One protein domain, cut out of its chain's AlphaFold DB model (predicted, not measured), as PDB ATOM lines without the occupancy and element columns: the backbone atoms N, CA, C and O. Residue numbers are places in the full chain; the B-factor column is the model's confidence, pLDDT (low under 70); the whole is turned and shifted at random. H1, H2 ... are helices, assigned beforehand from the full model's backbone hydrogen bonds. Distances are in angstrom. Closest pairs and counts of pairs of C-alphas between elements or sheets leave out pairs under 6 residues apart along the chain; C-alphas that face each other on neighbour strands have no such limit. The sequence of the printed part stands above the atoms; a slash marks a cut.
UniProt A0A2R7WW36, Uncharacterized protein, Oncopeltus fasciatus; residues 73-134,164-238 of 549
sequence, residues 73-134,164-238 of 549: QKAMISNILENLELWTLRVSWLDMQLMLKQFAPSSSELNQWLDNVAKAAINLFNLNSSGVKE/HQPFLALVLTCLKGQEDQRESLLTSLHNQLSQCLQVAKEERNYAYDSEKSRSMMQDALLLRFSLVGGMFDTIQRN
ATOM      1  N   GLN A  73     333.003 187.084 198.954       68.69
ATOM      2  CA  GLN A  73     332.230 186.338 199.959       68.69
ATOM      3  C   GLN A  73     331.249 185.368 199.292       68.69
ATOM      4  O   GLN A  73     331.109 184.223 199.720       68.69
ATOM      5  N   LYS A  74     330.633 185.803 198.187       70.19
ATOM      6  CA  LYS A  74     329.759 184.991 197.338       70.19
ATOM      7  C   LYS A  74     330.459 183.743 196.784       70.19
ATOM      8  O   LYS A  74     329.846 182.683 196.756       70.19
ATOM      9  N   ALA A  75     331.722 183.849 196.364       72.69
ATOM     10  CA  ALA A  75     332.496 182.724 195.841       72.69
ATOM     11  C   ALA A  75     332.897 181.736 196.948       72.69
ATOM     12  O   ALA A  75     332.896 180.531 196.714       72.69
ATOM     13  N   MET A  76     333.178 182.223 198.162       72.44
ATOM     14  CA  MET A  76     333.399 181.349 199.321       72.44
ATOM     15  C   MET A  76     332.120 180.590 199.696       72.44
ATOM     16  O   MET A  76     332.164 179.367 199.774       72.44
ATOM     17  N   ILE A  77     330.972 181.273 199.803       74.31
ATOM     18  CA  ILE A  77     329.664 180.629 200.040       74.31
ATOM     19  C   ILE A  77     329.369 179.572 198.963       74.31
ATOM     20  O   ILE A  77     329.015 178.445 199.302       74.31
ATOM     21  N   SER A  78     329.556 179.901 197.678       71.12
ATOM     22  CA  SER A  78     329.390 178.944 196.571       71.12
ATOM     23  C   SER A  78     330.287 177.716 196.754       71.12
ATOM     24  O   SER A  78     329.782 176.601 196.817       71.12
ATOM     25  N   ASN A  79     331.595 177.905 196.960       73.00
ATOM     26  CA  ASN A  79     332.546 176.803 197.133       73.00
ATOM     27  C   ASN A  79     332.235 175.912 198.350       73.00
ATOM     28  O   ASN A  79     332.356 174.691 198.246       73.00
ATOM     29  N   ILE A  80     331.833 176.495 199.485       73.44
ATOM     30  CA  ILE A  80     331.465 175.769 200.717       73.44
ATOM     31  C   ILE A  80     330.259 174.850 200.476       73.44
ATOM     32  O   ILE A  80     330.199 173.745 201.017       73.44
ATOM     33  N   LEU A  81     329.302 175.309 199.667       68.44
ATOM     34  CA  LEU A  81     328.049 174.608 199.392       68.44
ATOM     35  C   LEU A  81     328.174 173.611 198.227       68.44
ATOM     36  O   LEU A  81     327.598 172.529 198.292       68.44
ATOM     37  N   GLU A  82     328.969 173.934 197.206       66.25
ATOM     38  CA  GLU A  82     329.276 173.063 196.057       66.25
ATOM     39  C   GLU A  82     330.182 171.878 196.434       66.25
ATOM     40  O   GLU A  82     330.116 170.832 195.794       66.25
ATOM     41  N   ASN A  83     330.977 171.998 197.506       65.88
ATOM     42  CA  ASN A  83     331.862 170.940 198.021       65.88
ATOM     43  C   ASN A  83     331.388 170.402 199.391       65.88
ATOM     44  O   ASN A  83     332.199 170.041 200.253       65.88
ATOM     45  N   LEU A  84     330.069 170.386 199.619       66.44
ATOM     46  CA  LEU A  84     329.473 169.935 200.878       66.44
ATOM     47  C   LEU A  84     329.371 168.400 200.946       66.44
ATOM     48  O   LEU A  84     328.348 167.801 200.616       66.44
ATOM     49  N   GLU A  85     330.444 167.766 201.412       63.62
ATOM     50  CA  GLU A  85     330.521 166.336 201.714       63.62
ATOM     51  C   GLU A  85     330.351 166.100 203.232       63.62
ATOM     52  O   GLU A  85     330.441 167.027 204.040       63.62
ATOM     53  N   LEU A  86     330.114 164.854 203.666       54.62
ATOM     54  CA  LEU A  86     329.886 164.579 205.095       54.62
ATOM     55  C   LEU A  86     331.094 164.960 205.972       54.62
ATOM     56  O   LEU A  86     330.930 165.475 207.077       54.62
ATOM     57  N   TRP A  87     332.301 164.737 205.454       59.00
ATOM     58  CA  TRP A  87     333.555 165.046 206.137       59.00
ATOM     59  C   TRP A  87     333.819 166.555 206.228       59.00
ATOM     60  O   TRP A  87     334.379 167.011 207.222       59.00
ATOM     61  N   THR A  88     333.354 167.350 205.254       71.75
ATOM     62  CA  THR A  88     333.481 168.818 205.289       71.75
ATOM     63  C   THR A  88     332.356 169.494 206.074       71.75
ATOM     64  O   THR A  88     332.556 170.605 206.552       71.75
ATOM     65  N   LEU A  89     331.212 168.837 206.309       71.00
ATOM     66  CA  LEU A  89     330.012 169.428 206.926       71.00
ATOM     67  C   LEU A  89     330.270 170.238 208.215       71.00
ATOM     68  O   LEU A  89     329.719 171.329 208.357       71.00
ATOM     69  N   ARG A  90     331.106 169.745 209.146       72.38
ATOM     70  CA  ARG A  90     331.441 170.496 210.377       72.38
ATOM     71  C   ARG A  90     332.319 171.719 210.103       72.38
ATOM     72  O   ARG A  90     332.097 172.757 210.717       72.38
ATOM     73  N   VAL A  91     333.278 171.600 209.184       76.56
ATOM     74  CA  VAL A  91     334.148 172.705 208.749       76.56
ATOM     75  C   VAL A  91     333.318 173.772 208.037       76.56
ATOM     76  O   VAL A  91     333.357 174.933 208.423       76.56
ATOM     77  N   SER A  92     332.499 173.373 207.061       78.12
ATOM     78  CA  SER A  92     331.586 174.243 206.308       78.12
ATOM     79  C   SER A  92     330.589 174.982 207.204       78.12
ATOM     80  O   SER A  92     330.246 176.134 206.939       78.12
ATOM     81  N   TRP A  93     330.129 174.337 208.280       79.06
ATOM     82  CA  TRP A  93     329.280 174.974 209.284       79.06
ATOM     83  C   TRP A  93     330.050 175.963 210.166       79.06
ATOM     84  O   TRP A  93     329.554 177.066 210.379       79.06
ATOM     85  N   LEU A  94     331.257 175.620 210.629       76.38
ATOM     86  CA  LEU A  94     332.105 176.530 211.407       76.38
ATOM     87  C   LEU A  94     332.517 177.765 210.585       76.38
ATOM     88  O   LEU A  94     332.490 178.877 211.104       76.38
ATOM     89  N   ASP A  95     332.810 177.591 209.294       77.88
ATOM     90  CA  ASP A  95     333.148 178.673 208.362       77.88
ATOM     91  C   ASP A  95     331.953 179.615 208.143       77.88
ATOM     92  O   ASP A  95     332.054 180.819 208.386       77.88
ATOM     93  N   MET A  96     330.761 179.086 207.826       80.06
ATOM     94  CA  MET A  96     329.557 179.928 207.735       80.06
ATOM     95  C   MET A  96     329.133 180.535 209.079       80.06
ATOM     96  O   MET A  96     328.645 181.663 209.087       80.06
ATOM     97  N   GLN A  97     329.327 179.856 210.214       77.88
ATOM     98  CA  GLN A  97     329.042 180.420 211.539       77.88
ATOM     99  C   GLN A  97     330.017 181.558 211.888       77.88
ATOM    100  O   GLN A  97     329.591 182.563 212.464       77.88
ATOM    101  N   LEU A  98     331.291 181.441 211.497       79.69
ATOM    102  CA  LEU A  98     332.288 182.503 211.624       79.69
ATOM    103  C   LEU A  98     331.933 183.696 210.728       79.69
ATOM    104  O   LEU A  98     331.851 184.811 211.240       79.69
ATOM    105  N   MET A  99     331.639 183.475 209.439       80.56
ATOM    106  CA  MET A  99     331.149 184.535 208.540       80.56
ATOM    107  C   MET A  99     329.924 185.243 209.134       80.56
ATOM    108  O   MET A  99     329.869 186.469 209.160       80.56
ATOM    109  N   LEU A 100     328.955 184.482 209.649       79.88
ATOM    110  CA  LEU A 100     327.702 185.012 210.183       79.88
ATOM    111  C   LEU A 100     327.896 185.847 211.456       79.88
ATOM    112  O   LEU A 100     327.265 186.893 211.602       79.88
ATOM    113  N   LYS A 101     328.788 185.419 212.361       80.56
ATOM    114  CA  LYS A 101     329.144 186.165 213.583       80.56
ATOM    115  C   LYS A 101     330.054 187.379 213.328       80.56
ATOM    116  O   LYS A 101     330.153 188.230 214.206       80.56
ATOM    117  N   GLN A 102     330.707 187.477 212.167       82.06
ATOM    118  CA  GLN A 102     331.542 188.632 211.801       82.06
ATOM    119  C   GLN A 102     330.729 189.868 211.380       82.06
ATOM    120  O   GLN A 102     331.262 190.977 211.415       82.06
ATOM    121  N   PHE A 103     329.456 189.714 211.000       80.50
ATOM    122  CA  PHE A 103     328.591 190.852 210.685       80.50
ATOM    123  C   PHE A 103     327.929 191.439 211.933       80.50
ATOM    124  O   PHE A 103     327.450 190.720 212.810       80.50
ATOM    125  N   ALA A 104     327.785 192.767 211.960       74.56
ATOM    126  CA  ALA A 104     326.918 193.422 212.934       74.56
ATOM    127  C   ALA A 104     325.445 192.988 212.735       74.56
ATOM    128  O   ALA A 104     324.989 192.880 211.585       74.56
ATOM    129  N   PRO A 105     324.672 192.769 213.819       72.56
ATOM    130  CA  PRO A 105     323.266 192.389 213.723       72.56
ATOM    131  C   PRO A 105     322.456 193.445 212.963       72.56
ATOM    132  O   PRO A 105     322.698 194.645 213.080       72.56
ATOM    133  N   SER A 106     321.478 192.995 212.171       67.31
ATOM    134  CA  SER A 106     320.624 193.825 211.297       67.31
ATOM    135  C   SER A 106     321.345 194.722 210.265       67.31
ATOM    136  O   SER A 106     320.707 195.566 209.639       67.31
ATOM    137  N   SER A 107     322.647 194.526 210.019       79.88
ATOM    138  CA  SER A 107     323.396 195.283 209.003       79.88
ATOM    139  C   SER A 107     322.927 195.006 207.564       79.88
ATOM    140  O   SER A 107     322.414 193.933 207.234       79.88
ATOM    141  N   SER A 108     323.128 195.973 206.664       78.06
ATOM    142  CA  SER A 108     322.881 195.802 205.222       78.06
ATOM    143  C   SER A 108     323.770 194.710 204.613       78.06
ATOM    144  O   SER A 108     323.318 193.946 203.764       78.06
ATOM    145  N   GLU A 109     325.010 194.601 205.091       81.56
ATOM    146  CA  GLU A 109     325.995 193.599 204.675       81.56
ATOM    147  C   GLU A 109     325.546 192.178 205.042       81.56
ATOM    148  O   GLU A 109     325.543 191.302 204.177       81.56
ATOM    149  N   LEU A 110     325.041 191.968 206.265       81.75
ATOM    150  CA  LEU A 110     324.413 190.710 206.683       81.75
ATOM    151  C   LEU A 110     323.223 190.335 205.791       81.75
ATOM    152  O   LEU A 110     323.091 189.183 205.382       81.75
ATOM    153  N   ASN A 111     322.359 191.295 205.453       80.62
ATOM    154  CA  ASN A 111     321.229 191.033 204.560       80.62
ATOM    155  C   ASN A 111     321.695 190.660 203.139       80.62
ATOM    156  O   ASN A 111     321.117 189.764 202.523       80.62
ATOM    157  N   GLN A 112     322.779 191.264 202.639       83.88
ATOM    158  CA  GLN A 112     323.376 190.868 201.360       83.88
ATOM    159  C   GLN A 112     324.073 189.496 201.434       83.88
ATOM    160  O   GLN A 112     324.040 188.748 200.453       83.88
ATOM    161  N   TRP A 113     324.654 189.124 202.578       85.25
ATOM    162  CA  TRP A 113     325.186 187.779 202.821       85.25
ATOM    163  C   TRP A 113     324.068 186.726 202.838       85.25
ATOM    164  O   TRP A 113     324.168 185.736 202.117       85.25
ATOM    165  N   LEU A 114     322.963 186.969 203.553       82.38
ATOM    166  CA  LEU A 114     321.787 186.082 203.576       82.38
ATOM    167  C   LEU A 114     321.182 185.899 202.175       82.38
ATOM    168  O   LEU A 114     320.841 184.784 201.785       82.38
ATOM    169  N   ASP A 115     321.109 186.971 201.385       81.06
ATOM    170  CA  ASP A 115     320.655 186.914 199.994       81.06
ATOM    171  C   ASP A 115     321.644 186.170 199.069       81.06
ATOM    172  O   ASP A 115     321.218 185.466 198.151       81.06
ATOM    173  N   ASN A 116     322.954 186.231 199.343       82.19
ATOM    174  CA  ASN A 116     323.956 185.394 198.672       82.19
ATOM    175  C   ASN A 116     323.844 183.911 199.073       82.19
ATOM    176  O   ASN A 116     323.976 183.053 198.201       82.19
ATOM    177  N   VAL A 117     323.536 183.591 200.336       82.25
ATOM    178  CA  VAL A 117     323.247 182.215 200.787       82.25
ATOM    179  C   VAL A 117     321.981 181.677 200.115       82.25
ATOM    180  O   VAL A 117     321.997 180.561 199.598       82.25
ATOM    181  N   ALA A 118     320.917 182.479 200.011       75.69
ATOM    182  CA  ALA A 118     319.719 182.122 199.247       75.69
ATOM    183  C   ALA A 118     320.028 181.894 197.751       75.69
ATOM    184  O   ALA A 118     319.630 180.877 197.186       75.69
ATOM    185  N   LYS A 119     320.824 182.772 197.121       76.44
ATOM    186  CA  LYS A 119     321.282 182.601 195.727       76.44
ATOM    187  C   LYS A 119     322.145 181.353 195.533       76.44
ATOM    188  O   LYS A 119     322.014 180.687 194.512       76.44
ATOM    189  N   ALA A 120     322.999 181.001 196.489       73.00
ATOM    190  CA  ALA A 120     323.791 179.777 196.420       73.00
ATOM    191  C   ALA A 120     322.918 178.521 196.609       73.00
ATOM    192  O   ALA A 120     323.079 177.552 195.869       73.00
ATOM    193  N   ALA A 121     321.908 178.581 197.486       67.12
ATOM    194  CA  ALA A 121     320.865 177.558 197.611       67.12
ATOM    195  C   ALA A 121     320.027 177.379 196.326       67.12
ATOM    196  O   ALA A 121     319.454 176.316 196.108       67.12
ATOM    197  N   ILE A 122     319.967 178.395 195.457       65.50
ATOM    198  CA  ILE A 122     319.432 178.278 194.093       65.50
ATOM    199  C   ILE A 122     320.463 177.651 193.141       65.50
ATOM    200  O   ILE A 122     320.135 176.712 192.417       65.50
ATOM    201  N   ASN A 123     321.698 178.156 193.126       62.47
ATOM    202  CA  ASN A 123     322.699 177.800 192.112       62.47
ATOM    203  C   ASN A 123     323.233 176.367 192.238       62.47
ATOM    204  O   ASN A 123     323.432 175.712 191.212       62.47
ATOM    205  N   LEU A 124     323.390 175.856 193.465       56.84
ATOM    206  CA  LEU A 124     323.850 174.488 193.752       56.84
ATOM    207  C   LEU A 124     323.023 173.416 193.004       56.84
ATOM    208  O   LEU A 124     323.522 172.358 192.630       56.84
ATOM    209  N   PHE A 125     321.759 173.724 192.712       53.12
ATOM    210  CA  PHE A 125     320.785 172.796 192.137       53.12
ATOM    211  C   PHE A 125     320.838 172.746 190.611       53.12
ATOM    212  O   PHE A 125     320.543 171.708 190.022       53.12
ATOM    213  N   ASN A 126     321.321 173.810 189.966       49.22
ATOM    214  CA  ASN A 126     321.613 173.788 188.533       49.22
ATOM    215  C   ASN A 126     322.829 172.887 188.227       49.22
ATOM    216  O   ASN A 126     322.842 172.188 187.212       49.22
ATOM    217  N   LEU A 127     323.819 172.858 189.129       40.94
ATOM    218  CA  LEU A 127     325.054 172.067 189.012       40.94
ATOM    219  C   LEU A 127     324.848 170.568 189.296       40.94
ATOM    220  O   LEU A 127     325.428 169.720 188.610       40.94
ATOM    221  N   ASN A 128     323.977 170.221 190.250       43.34
ATOM    222  CA  ASN A 128     323.763 168.831 190.680       43.34
ATOM    223  C   ASN A 128     323.213 167.888 189.588       43.34
ATOM    224  O   ASN A 128     323.274 166.672 189.756       43.34
ATOM    225  N   SER A 129     322.748 168.406 188.443       44.53
ATOM    226  CA  SER A 129     322.322 167.579 187.299       44.53
ATOM    227  C   SER A 129     323.472 166.940 186.494       44.53
ATOM    228  O   SER A 129     323.200 166.189 185.553       44.53
ATOM    229  N   SER A 130     324.738 167.239 186.824       36.06
ATOM    230  CA  SER A 130     325.900 166.846 186.005       36.06
ATOM    231  C   SER A 130     327.183 166.428 186.748       36.06
ATOM    232  O   SER A 130     328.179 166.192 186.069       36.06
ATOM    233  N   GLY A 131     327.214 166.320 188.087       40.69
ATOM    234  CA  GLY A 131     328.500 166.081 188.778       40.69
ATOM    235  C   GLY A 131     328.534 165.539 190.215       40.69
ATOM    236  O   GLY A 131     329.628 165.452 190.767       40.69
ATOM    237  N   VAL A 132     327.415 165.160 190.845       42.28
ATOM    238  CA  VAL A 132     327.461 164.597 192.216       42.28
ATOM    239  C   VAL A 132     328.044 163.179 192.190       42.28
ATOM    240  O   VAL A 132     327.542 162.320 191.461       42.28
ATOM    241  N   LYS A 133     329.080 162.912 192.998       39.41
ATOM    242  CA  LYS A 133     329.644 161.562 193.171       39.41
ATOM    243  C   LYS A 133     328.664 160.670 193.939       39.41
ATOM    244  O   LYS A 133     328.018 161.109 194.888       39.41
ATOM    245  N   GLU A 134     328.609 159.385 193.595       43.56
ATOM    246  CA  GLU A 134     327.723 158.419 194.270       43.56
ATOM    247  C   GLU A 134     328.084 158.219 195.761       43.56
ATOM    248  O   GLU A 134     327.229 157.910 196.590       43.56
ATOM    249  N   HIS A 164     319.046 166.304 200.394       53.06
ATOM    250  CA  HIS A 164     319.555 167.642 200.755       53.06
ATOM    251  C   HIS A 164     319.599 167.925 202.268       53.06
ATOM    252  O   HIS A 164     319.836 169.058 202.684       53.06
ATOM    253  N   GLN A 165     319.397 166.902 203.107       60.31
ATOM    254  CA  GLN A 165     319.308 167.057 204.565       60.31
ATOM    255  C   GLN A 165     320.536 167.730 205.218       60.31
ATOM    256  O   GLN A 165     320.314 168.597 206.062       60.31
ATOM    257  N   PRO A 166     321.804 167.455 204.834       63.12
ATOM    258  CA  PRO A 166     322.957 168.138 205.426       63.12
ATOM    259  C   PRO A 166     322.983 169.637 205.136       63.12
ATOM    260  O   PRO A 166     323.260 170.409 206.044       63.12
ATOM    261  N   PHE A 167     322.633 170.060 203.916       68.62
ATOM    262  CA  PHE A 167     322.529 171.478 203.554       68.62
ATOM    263  C   PHE A 167     321.442 172.196 204.369       68.62
ATOM    264  O   PHE A 167     321.662 173.288 204.893       68.62
ATOM    265  N   LEU A 168     320.273 171.566 204.512       69.75
ATOM    266  CA  LEU A 168     319.171 172.122 205.296       69.75
ATOM    267  C   LEU A 168     319.555 172.216 206.779       69.75
ATOM    268  O   LEU A 168     319.423 173.279 207.380       69.75
ATOM    269  N   ALA A 169     320.101 171.142 207.355       71.38
ATOM    270  CA  ALA A 169     320.566 171.117 208.739       71.38
ATOM    271  C   ALA A 169     321.666 172.160 209.003       71.38
ATOM    272  O   ALA A 169     321.594 172.874 210.000       71.38
ATOM    273  N   LEU A 170     322.637 172.288 208.098       76.19
ATOM    274  CA  LEU A 170     323.715 173.280 208.109       76.19
ATOM    275  C   LEU A 170     323.171 174.712 208.247       76.19
ATOM    276  O   LEU A 170     323.470 175.385 209.232       76.19
ATOM    277  N   VAL A 171     322.319 175.152 207.314       77.50
ATOM    278  CA  VAL A 171     321.759 176.518 207.312       77.50
ATOM    279  C   VAL A 171     320.850 176.758 208.523       77.50
ATOM    280  O   VAL A 171     320.959 177.790 209.187       77.50
ATOM    281  N   LEU A 172     319.994 175.793 208.872       78.88
ATOM    282  CA  LEU A 172     319.089 175.898 210.025       78.88
ATOM    283  C   LEU A 172     319.833 175.886 211.375       78.88
ATOM    284  O   LEU A 172     319.340 176.470 212.343       78.88
ATOM    285  N   THR A 173     321.014 175.259 211.443       75.50
ATOM    286  CA  THR A 173     321.885 175.258 212.632       75.50
ATOM    287  C   THR A 173     322.703 176.543 212.735       75.50
ATOM    288  O   THR A 173     322.862 177.047 213.845       75.50
ATOM    289  N   CYS A 174     323.171 177.126 211.620       76.38
ATOM    290  CA  CYS A 174     323.732 178.485 211.625       76.38
ATOM    291  C   CYS A 174     322.716 179.495 212.187       76.38
ATOM    292  O   CYS A 174     323.053 180.244 213.095       76.38
ATOM    293  N   LEU A 175     321.464 179.444 211.716       76.25
ATOM    294  CA  LEU A 175     320.372 180.365 212.083       76.25
ATOM    295  C   LEU A 175     319.604 179.953 213.357       76.25
ATOM    296  O   LEU A 175     318.433 180.313 213.550       76.25
ATOM    297  N   LYS A 176     320.207 179.143 214.230       76.38
ATOM    298  CA  LYS A 176     319.555 178.625 215.439       76.38
ATOM    299  C   LYS A 176     319.478 179.714 216.514       76.38
ATOM    300  O   LYS A 176     320.480 180.082 217.111       76.38
ATOM    301  N   GLY A 177     318.263 180.196 216.789       70.31
ATOM    302  CA  GLY A 177     318.008 181.260 217.771       70.31
ATOM    303  C   GLY A 177     318.109 182.690 217.220       70.31
ATOM    304  O   GLY A 177     318.035 183.636 217.995       70.31
ATOM    305  N   GLN A 178     318.251 182.858 215.902       76.75
ATOM    306  CA  GLN A 178     318.384 184.157 215.228       76.75
ATOM    307  C   GLN A 178     317.134 184.457 214.380       76.75
ATOM    308  O   GLN A 178     317.168 184.394 213.152       76.75
ATOM    309  N   GLU A 179     316.005 184.740 215.035       79.69
ATOM    310  CA  GLU A 179     314.697 184.872 214.364       79.69
ATOM    311  C   GLU A 179     314.670 185.994 213.310       79.69
ATOM    312  O   GLU A 179     314.211 185.753 212.195       79.69
ATOM    313  N   ASP A 180     315.262 187.160 213.591       80.75
ATOM    314  CA  ASP A 180     315.341 188.276 212.629       80.75
ATOM    315  C   ASP A 180     316.046 187.865 211.323       80.75
ATOM    316  O   ASP A 180     315.641 188.237 210.223       80.75
ATOM    317  N   GLN A 181     317.093 187.039 211.429       82.62
ATOM    318  CA  GLN A 181     317.853 186.556 210.273       82.62
ATOM    319  C   GLN A 181     317.082 185.493 209.482       82.62
ATOM    320  O   GLN A 181     317.218 185.417 208.260       82.62
ATOM    321  N   ARG A 182     316.229 184.706 210.154       85.31
ATOM    322  CA  ARG A 182     315.284 183.790 209.497       85.31
ATOM    323  C   ARG A 182     314.217 184.566 208.731       85.31
ATOM    324  O   ARG A 182     313.937 184.208 207.591       85.31
ATOM    325  N   GLU A 183     313.670 185.647 209.292       88.88
ATOM    326  CA  GLU A 183     312.733 186.521 208.569       88.88
ATOM    327  C   GLU A 183     313.389 187.194 207.353       88.88
ATOM    328  O   GLU A 183     312.805 187.181 206.264       88.88
ATOM    329  N   SER A 184     314.624 187.694 207.481       86.44
ATOM    330  CA  SER A 184     315.402 188.209 206.343       86.44
ATOM    331  C   SER A 184     315.654 187.143 205.269       86.44
ATOM    332  O   SER A 184     315.431 187.406 204.083       86.44
ATOM    333  N   LEU A 185     316.059 185.923 205.647       86.12
ATOM    334  CA  LEU A 185     316.283 184.831 204.691       86.12
ATOM    335  C   LEU A 185     314.979 184.398 204.003       86.12
ATOM    336  O   LEU A 185     314.953 184.241 202.783       86.12
ATOM    337  N   LEU A 186     313.883 184.259 204.751       89.75
ATOM    338  CA  LEU A 186     312.553 183.979 204.203       89.75
ATOM    339  C   LEU A 186     312.097 185.080 203.236       89.75
ATOM    340  O   LEU A 186     311.520 184.778 202.194       89.75
ATOM    341  N   THR A 187     312.398 186.343 203.534       89.31
ATOM    342  CA  THR A 187     312.094 187.477 202.650       89.31
ATOM    343  C   THR A 187     312.923 187.423 201.363       89.31
ATOM    344  O   THR A 187     312.382 187.644 200.278       89.31
ATOM    345  N   SER A 188     314.209 187.066 201.431       86.44
ATOM    346  CA  SER A 188     315.040 186.839 200.238       86.44
ATOM    347  C   SER A 188     314.515 185.662 199.396       86.44
ATOM    348  O   SER A 188     314.266 185.827 198.200       86.44
ATOM    349  N   LEU A 189     314.224 184.511 200.016       86.81
ATOM    350  CA  LEU A 189     313.661 183.333 199.341       86.81
ATOM    351  C   LEU A 189     312.314 183.634 198.663       86.81
ATOM    352  O   LEU A 189     312.100 183.222 197.521       86.81
ATOM    353  N   HIS A 190     311.424 184.382 199.323       89.94
ATOM    354  CA  HIS A 190     310.143 184.819 198.754       89.94
ATOM    355  C   HIS A 190     310.340 185.710 197.521       89.94
ATOM    356  O   HIS A 190     309.734 185.459 196.476       89.94
ATOM    357  N   ASN A 191     311.237 186.698 197.601       86.69
ATOM    358  CA  ASN A 191     311.555 187.581 196.477       86.69
ATOM    359  C   ASN A 191     312.144 186.806 195.287       86.69
ATOM    360  O   ASN A 191     311.724 187.015 194.149       86.69
ATOM    361  N   GLN A 192     313.067 185.875 195.532       82.69
ATOM    362  CA  GLN A 192     313.703 185.070 194.481       82.69
ATOM    363  C   GLN A 192     312.718 184.078 193.830       82.69
ATOM    364  O   GLN A 192     312.731 183.898 192.610       82.69
ATOM    365  N   LEU A 193     311.804 183.484 194.605       83.81
ATOM    366  CA  LEU A 193     310.681 182.695 194.079       83.81
ATOM    367  C   LEU A 193     309.704 183.553 193.262       83.81
ATOM    368  O   LEU A 193     309.253 183.127 192.198       83.81
ATOM    369  N   SER A 194     309.409 184.770 193.720       84.50
ATOM    370  CA  SER A 194     308.537 185.717 193.017       84.50
ATOM    371  C   SER A 194     309.145 186.186 191.689       84.50
ATOM    372  O   SER A 194     308.425 186.309 190.701       84.50
ATOM    373  N   GLN A 195     310.466 186.386 191.624       81.06
ATOM    374  CA  GLN A 195     311.193 186.674 190.379       81.06
ATOM    375  C   GLN A 195     311.157 185.475 189.419       81.06
ATOM    376  O   GLN A 195     310.779 185.633 188.259       81.06
ATOM    377  N   CYS A 196     311.451 184.269 189.918       73.81
ATOM    378  CA  CYS A 196     311.352 183.017 189.157       73.81
ATOM    379  C   CYS A 196     309.950 182.817 188.547       73.81
ATOM    380  O   CYS A 196     309.820 182.357 187.414       73.81
ATOM    381  N   LEU A 197     308.897 183.213 189.269       76.19
ATOM    382  CA  LEU A 197     307.519 183.181 188.786       76.19
ATOM    383  C   LEU A 197     307.238 184.197 187.660       76.19
ATOM    384  O   LEU A 197     306.470 183.872 186.755       76.19
ATOM    385  N   GLN A 198     307.821 185.403 187.682       74.25
ATOM    386  CA  GLN A 198     307.653 186.351 186.565       74.25
ATOM    387  C   GLN A 198     308.375 185.849 185.306       74.25
ATOM    388  O   GLN A 198     307.776 185.861 184.234       74.25
ATOM    389  N   VAL A 199     309.590 185.302 185.440       69.88
ATOM    390  CA  VAL A 199     310.318 184.680 184.315       69.88
ATOM    391  C   VAL A 199     309.492 183.540 183.704       69.88
ATOM    392  O   VAL A 199     309.165 183.585 182.521       69.88
ATOM    393  N   ALA A 200     308.994 182.605 184.522       65.06
ATOM    394  CA  ALA A 200     308.141 181.500 184.060       65.06
ATOM    395  C   ALA A 200     306.770 181.938 183.486       65.06
ATOM    396  O   ALA A 200     306.075 181.154 182.828       65.06
ATOM    397  N   LYS A 201     306.345 183.183 183.733       65.00
ATOM    398  CA  LYS A 201     305.159 183.806 183.126       65.00
ATOM    399  C   LYS A 201     305.484 184.442 181.769       65.00
ATOM    400  O   LYS A 201     304.619 184.429 180.895       65.00
ATOM    401  N   GLU A 202     306.696 184.954 181.580       61.72
ATOM    402  CA  GLU A 202     307.174 185.549 180.325       61.72
ATOM    403  C   GLU A 202     307.628 184.480 179.316       61.72
ATOM    404  O   GLU A 202     307.185 184.496 178.166       61.72
ATOM    405  N   GLU A 203     308.406 183.484 179.748       54.34
ATOM    406  CA  GLU A 203     308.883 182.369 178.906       54.34
ATOM    407  C   GLU A 203     307.738 181.532 178.319       54.34
ATOM    408  O   GLU A 203     307.834 181.031 177.197       54.34
ATOM    409  N   ARG A 204     306.596 181.445 179.016       51.81
ATOM    410  CA  ARG A 204     305.388 180.750 178.533       51.81
ATOM    411  C   ARG A 204     304.848 181.330 177.210       51.81
ATOM    412  O   ARG A 204     304.124 180.625 176.507       51.81
ATOM    413  N   ASN A 205     305.206 182.565 176.844       45.38
ATOM    414  CA  ASN A 205     304.860 183.164 175.548       45.38
ATOM    415  C   ASN A 205     305.799 182.733 174.394       45.38
ATOM    416  O   ASN A 205     305.460 182.961 173.235       45.38
ATOM    417  N   TYR A 206     306.932 182.081 174.683       47.19
ATOM    418  CA  TYR A 206     307.963 181.667 173.717       47.19
ATOM    419  C   TYR A 206     308.261 180.159 173.824       47.19
ATOM    420  O   TYR A 206     309.394 179.735 174.036       47.19
ATOM    421  N   ALA A 207     307.219 179.333 173.706       42.44
ATOM    422  CA  ALA A 207     307.248 177.910 174.053       42.44
ATOM    423  C   ALA A 207     308.086 177.006 173.110       42.44
ATOM    424  O   ALA A 207     307.536 176.276 172.287       42.44
ATOM    425  N   TYR A 208     309.408 177.001 173.309       39.59
ATOM    426  CA  TYR A 208     310.348 175.943 172.902       39.59
ATOM    427  C   TYR A 208     311.414 175.722 173.995       39.59
ATOM    428  O   TYR A 208     312.610 175.843 173.744       39.59
ATOM    429  N   ASP A 209     310.984 175.405 175.219       49.22
ATOM    430  CA  ASP A 209     311.893 174.964 176.287       49.22
ATOM    431  C   ASP A 209     311.913 173.430 176.412       49.22
ATOM    432  O   ASP A 209     310.947 172.734 176.083       49.22
ATOM    433  N   SER A 210     313.046 172.903 176.867       57.69
ATOM    434  CA  SER A 210     313.287 171.482 177.079       57.69
ATOM    435  C   SER A 210     312.636 170.994 178.370       57.69
ATOM    436  O   SER A 210     312.754 171.609 179.429       57.69
ATOM    437  N   GLU A 211     312.048 169.798 178.319       60.75
ATOM    438  CA  GLU A 211     311.496 169.115 179.495       60.75
ATOM    439  C   GLU A 211     312.530 168.970 180.633       60.75
ATOM    440  O   GLU A 211     312.175 169.000 181.813       60.75
ATOM    441  N   LYS A 212     313.830 168.908 180.295       60.62
ATOM    442  CA  LYS A 212     314.919 168.892 181.281       60.62
ATOM    443  C   LYS A 212     315.013 170.202 182.079       60.62
ATOM    444  O   LYS A 212     315.137 170.141 183.300       60.62
ATOM    445  N   SER A 213     314.939 171.362 181.421       63.19
ATOM    446  CA  SER A 213     314.974 172.681 182.078       63.19
ATOM    447  C   SER A 213     313.832 172.803 183.091       63.19
ATOM    448  O   SER A 213     314.025 173.189 184.246       63.19
ATOM    449  N   ARG A 214     312.640 172.373 182.661       66.69
ATOM    450  CA  ARG A 214     311.401 172.383 183.439       66.69
ATOM    451  C   ARG A 214     311.477 171.491 184.683       66.69
ATOM    452  O   ARG A 214     311.014 171.914 185.741       66.69
ATOM    453  N   SER A 215     312.096 170.310 184.576       65.19
ATOM    454  CA  SER A 215     312.387 169.437 185.728       65.19
ATOM    455  C   SER A 215     313.354 170.107 186.703       65.19
ATOM    456  O   SER A 215     313.025 170.255 187.875       65.19
ATOM    457  N   MET A 216     314.498 170.607 186.218       63.22
ATOM    458  CA  MET A 216     315.520 171.238 187.068       63.22
ATOM    459  C   MET A 216     314.966 172.434 187.860       63.22
ATOM    460  O   MET A 216     315.284 172.600 189.038       63.22
ATOM    461  N   MET A 217     314.075 173.231 187.257       69.12
ATOM    462  CA  MET A 217     313.345 174.284 187.970       69.12
ATOM    463  C   MET A 217     312.464 173.721 189.099       69.12
ATOM    464  O   MET A 217     312.439 174.290 190.189       69.12
ATOM    465  N   GLN A 218     311.740 172.622 188.871       71.88
ATOM    466  CA  GLN A 218     310.850 172.010 189.868       71.88
ATOM    467  C   GLN A 218     311.624 171.365 191.025       71.88
ATOM    468  O   GLN A 218     311.249 171.551 192.184       71.88
ATOM    469  N   ASP A 219     312.746 170.706 190.741       66.00
ATOM    470  CA  ASP A 219     313.640 170.148 191.762       66.00
ATOM    471  C   ASP A 219     314.237 171.264 192.641       66.00
ATOM    472  O   ASP A 219     314.249 171.178 193.875       66.00
ATOM    473  N   ALA A 220     314.633 172.382 192.022       67.81
ATOM    474  CA  ALA A 220     315.095 173.568 192.738       67.81
ATOM    475  C   ALA A 220     313.980 174.268 193.545       67.81
ATOM    476  O   ALA A 220     314.282 174.919 194.548       67.81
ATOM    477  N   LEU A 221     312.702 174.148 193.158       75.88
ATOM    478  CA  LEU A 221     311.562 174.608 193.967       75.88
ATOM    479  C   LEU A 221     311.348 173.713 195.200       75.88
ATOM    480  O   LEU A 221     311.125 174.239 196.292       75.88
ATOM    481  N   LEU A 222     311.463 172.387 195.059       75.69
ATOM    482  CA  LEU A 222     311.253 171.432 196.156       75.69
ATOM    483  C   LEU A 222     312.248 171.637 197.312       75.69
ATOM    484  O   LEU A 222     311.849 171.611 198.480       75.69
ATOM    485  N   LEU A 223     313.520 171.937 197.014       70.06
ATOM    486  CA  LEU A 223     314.476 172.345 198.051       70.06
ATOM    487  C   LEU A 223     314.027 173.621 198.763       70.06
ATOM    488  O   LEU A 223     314.034 173.667 199.992       70.06
ATOM    489  N   ARG A 224     313.667 174.670 198.011       77.31
ATOM    490  CA  ARG A 224     313.298 175.966 198.601       77.31
ATOM    491  C   ARG A 224     312.139 175.775 199.574       77.31
ATOM    492  O   ARG A 224     312.221 176.266 200.694       77.31
ATOM    493  N   PHE A 225     311.135 174.974 199.218       84.00
ATOM    494  CA  PHE A 225     310.053 174.609 200.138       84.00
ATOM    495  C   PHE A 225     310.497 173.737 201.319       84.00
ATOM    496  O   PHE A 225     309.954 173.897 202.407       84.00
ATOM    497  N   SER A 226     311.525 172.900 201.169       80.62
ATOM    498  CA  SER A 226     312.130 172.161 202.290       80.62
ATOM    499  C   SER A 226     312.840 173.088 203.292       80.62
ATOM    500  O   SER A 226     312.671 172.933 204.501       80.62
ATOM    501  N   LEU A 227     313.581 174.097 202.815       80.50
ATOM    502  CA  LEU A 227     314.246 175.103 203.659       80.50
ATOM    503  C   LEU A 227     313.237 176.042 204.338       80.50
ATOM    504  O   LEU A 227     313.349 176.320 205.530       80.50
ATOM    505  N   VAL A 228     312.213 176.469 203.598       87.75
ATOM    506  CA  VAL A 228     311.061 177.233 204.108       87.75
ATOM    507  C   VAL A 228     310.275 176.408 205.134       87.75
ATOM    508  O   VAL A 228     309.856 176.950 206.150       87.75
ATOM    509  N   GLY A 229     310.140 175.093 204.927       86.50
ATOM    510  CA  GLY A 229     309.568 174.142 205.887       86.50
ATOM    511  C   GLY A 229     310.340 174.083 207.210       86.50
ATOM    512  O   GLY A 229     309.732 174.042 208.277       86.50
ATOM    513  N   GLY A 230     311.672 174.169 207.155       80.75
ATOM    514  CA  GLY A 230     312.543 174.248 208.334       80.75
ATOM    515  C   GLY A 230     312.470 175.562 209.127       80.75
ATOM    516  O   GLY A 230     312.980 175.611 210.243       80.75
ATOM    517  N   MET A 231     311.837 176.604 208.573       85.69
ATOM    518  CA  MET A 231     311.579 177.906 209.221       85.69
ATOM    519  C   MET A 231     310.077 178.260 209.218       85.69
ATOM    520  O   MET A 231     309.684 179.427 209.312       85.69
ATOM    521  N   PHE A 232     309.208 177.260 209.048       88.62
ATOM    522  CA  PHE A 232     307.769 177.466 208.866       88.62
ATOM    523  C   PHE A 232     307.097 177.998 210.141       88.62
ATOM    524  O   PHE A 232     306.129 178.753 210.078       88.62
ATOM    525  N   ASP A 233     307.673 177.680 211.298       85.00
ATOM    526  CA  ASP A 233     307.335 178.234 212.606       85.00
ATOM    527  C   ASP A 233     307.576 179.752 212.691       85.00
ATOM    528  O   ASP A 233     306.834 180.450 213.380       85.00
ATOM    529  N   THR A 234     308.580 180.286 211.989       87.12
ATOM    530  CA  THR A 234     308.806 181.734 211.861       87.12
ATOM    531  C   THR A 234     307.720 182.364 210.977       87.12
ATOM    532  O   THR A 234     307.121 183.369 211.360       87.12
ATOM    533  N   ILE A 235     307.356 181.728 209.854       89.12
ATOM    534  CA  ILE A 235     306.267 182.196 208.970       89.12
ATOM    535  C   ILE A 235     304.931 182.242 209.718       89.12
ATOM    536  O   ILE A 235     304.228 183.248 209.644       89.12
ATOM    537  N   GLN A 236     304.587 181.188 210.462       86.81
ATOM    538  CA  GLN A 236     303.333 181.101 211.223       86.81
ATOM    539  C   GLN A 236     303.247 182.117 212.371       86.81
ATOM    540  O   GLN A 236     302.144 182.498 212.766       86.81
ATOM    541  N   ARG A 237     304.387 182.574 212.905       86.12
ATOM    542  CA  ARG A 237     304.446 183.626 213.933       86.12
ATOM    543  C   ARG A 237     304.263 185.037 213.357       86.12
ATOM    544  O   ARG A 237     303.792 185.913 214.080       86.12
ATOM    545  N   ASN A 238     304.569 185.254 212.076       88.06
ATOM    546  CA  ASN A 238     304.488 186.557 211.415       88.06
ATOM    547  C   ASN A 238     303.311 186.625 210.421       88.06
ATOM    548  O   ASN A 238     303.294 185.980 209.371       88.06
TER     549      ASN A 238
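AT A GLANCE: This is residues 73 to 134 and 164 to 238 of the 549 residues of an uncharacterized protein of Oncopeltus fasciatus (UniProt A0A2R7WW36). H3 runs through the core, with H1 on one side of it and, on the other, the long helix H5 with H6 folding back beside it; residues 201 to 211 stick out where these two join. H2 and H4 pack on each other at the end away from that tip, where the short H7 packs on residues 179 to 183 of H5. The printed part has 137 residues, with seven named helices, H1 to H7 along the chain, and no named strand: all helix. It is compact, with a radius of gyration of the C-alphas of 15.7 A and spans of 46 by 39 by 25 A.

HOW THE PARTS SIT: Start at H1, residues 73 to 82, a helical hairpin with H2, residues 89 to 102; they only just touch, with 3 pairs of C-alphas within 8 A, by residues 92 to 96 of H2 alone, closest at Ile 80 and Ser 92, 5.8 A. Next comes the hub, H3, residues 108 to 127, which touches H1, closest C-alphas Ser 78 and Ala 120, 5.7 A. After the cut, H4, residues 164 to 174, touches H2, closest C-alphas Gln 97 and Cys 174, 5.7 A. Residues 181 to 189 alone of H5, residues 179 to 205, touch residues 111 to 118 of H3, at a steep tilt of 49 degrees. H6, residues 211 to 229, is close to H5 but not clearly touching, at a shallow tilt of 21 degrees, opposite ways. H1, H2, H3, H4 and H6 form a bundle, a group of helices packed together. H7, residues 232 to 237, is apart from H3. Every O i to N i+4 pair is within hydrogen-bond range in H1, H2, H4 and H7; H3 has 13 of 16, H5 21 of 23, H6 14 of 15.

IN THESE COORDINATES: Find C-alpha 73 at (332.230, 186.338, 199.959), where H1 begins. H3 spans 28.8 A, H5 40.1 A and H6 26.9 A; H7 ends at C-alpha 237, (304.446, 183.626, 213.933).

THE WHOLE: Residues 135 to 163 are not printed; C-alphas 134 and 164 are 13.9 A apart. No link printed whole is long. Look for pLDDT under 70 at, among others, residues 121 to 134 and 199 to 217.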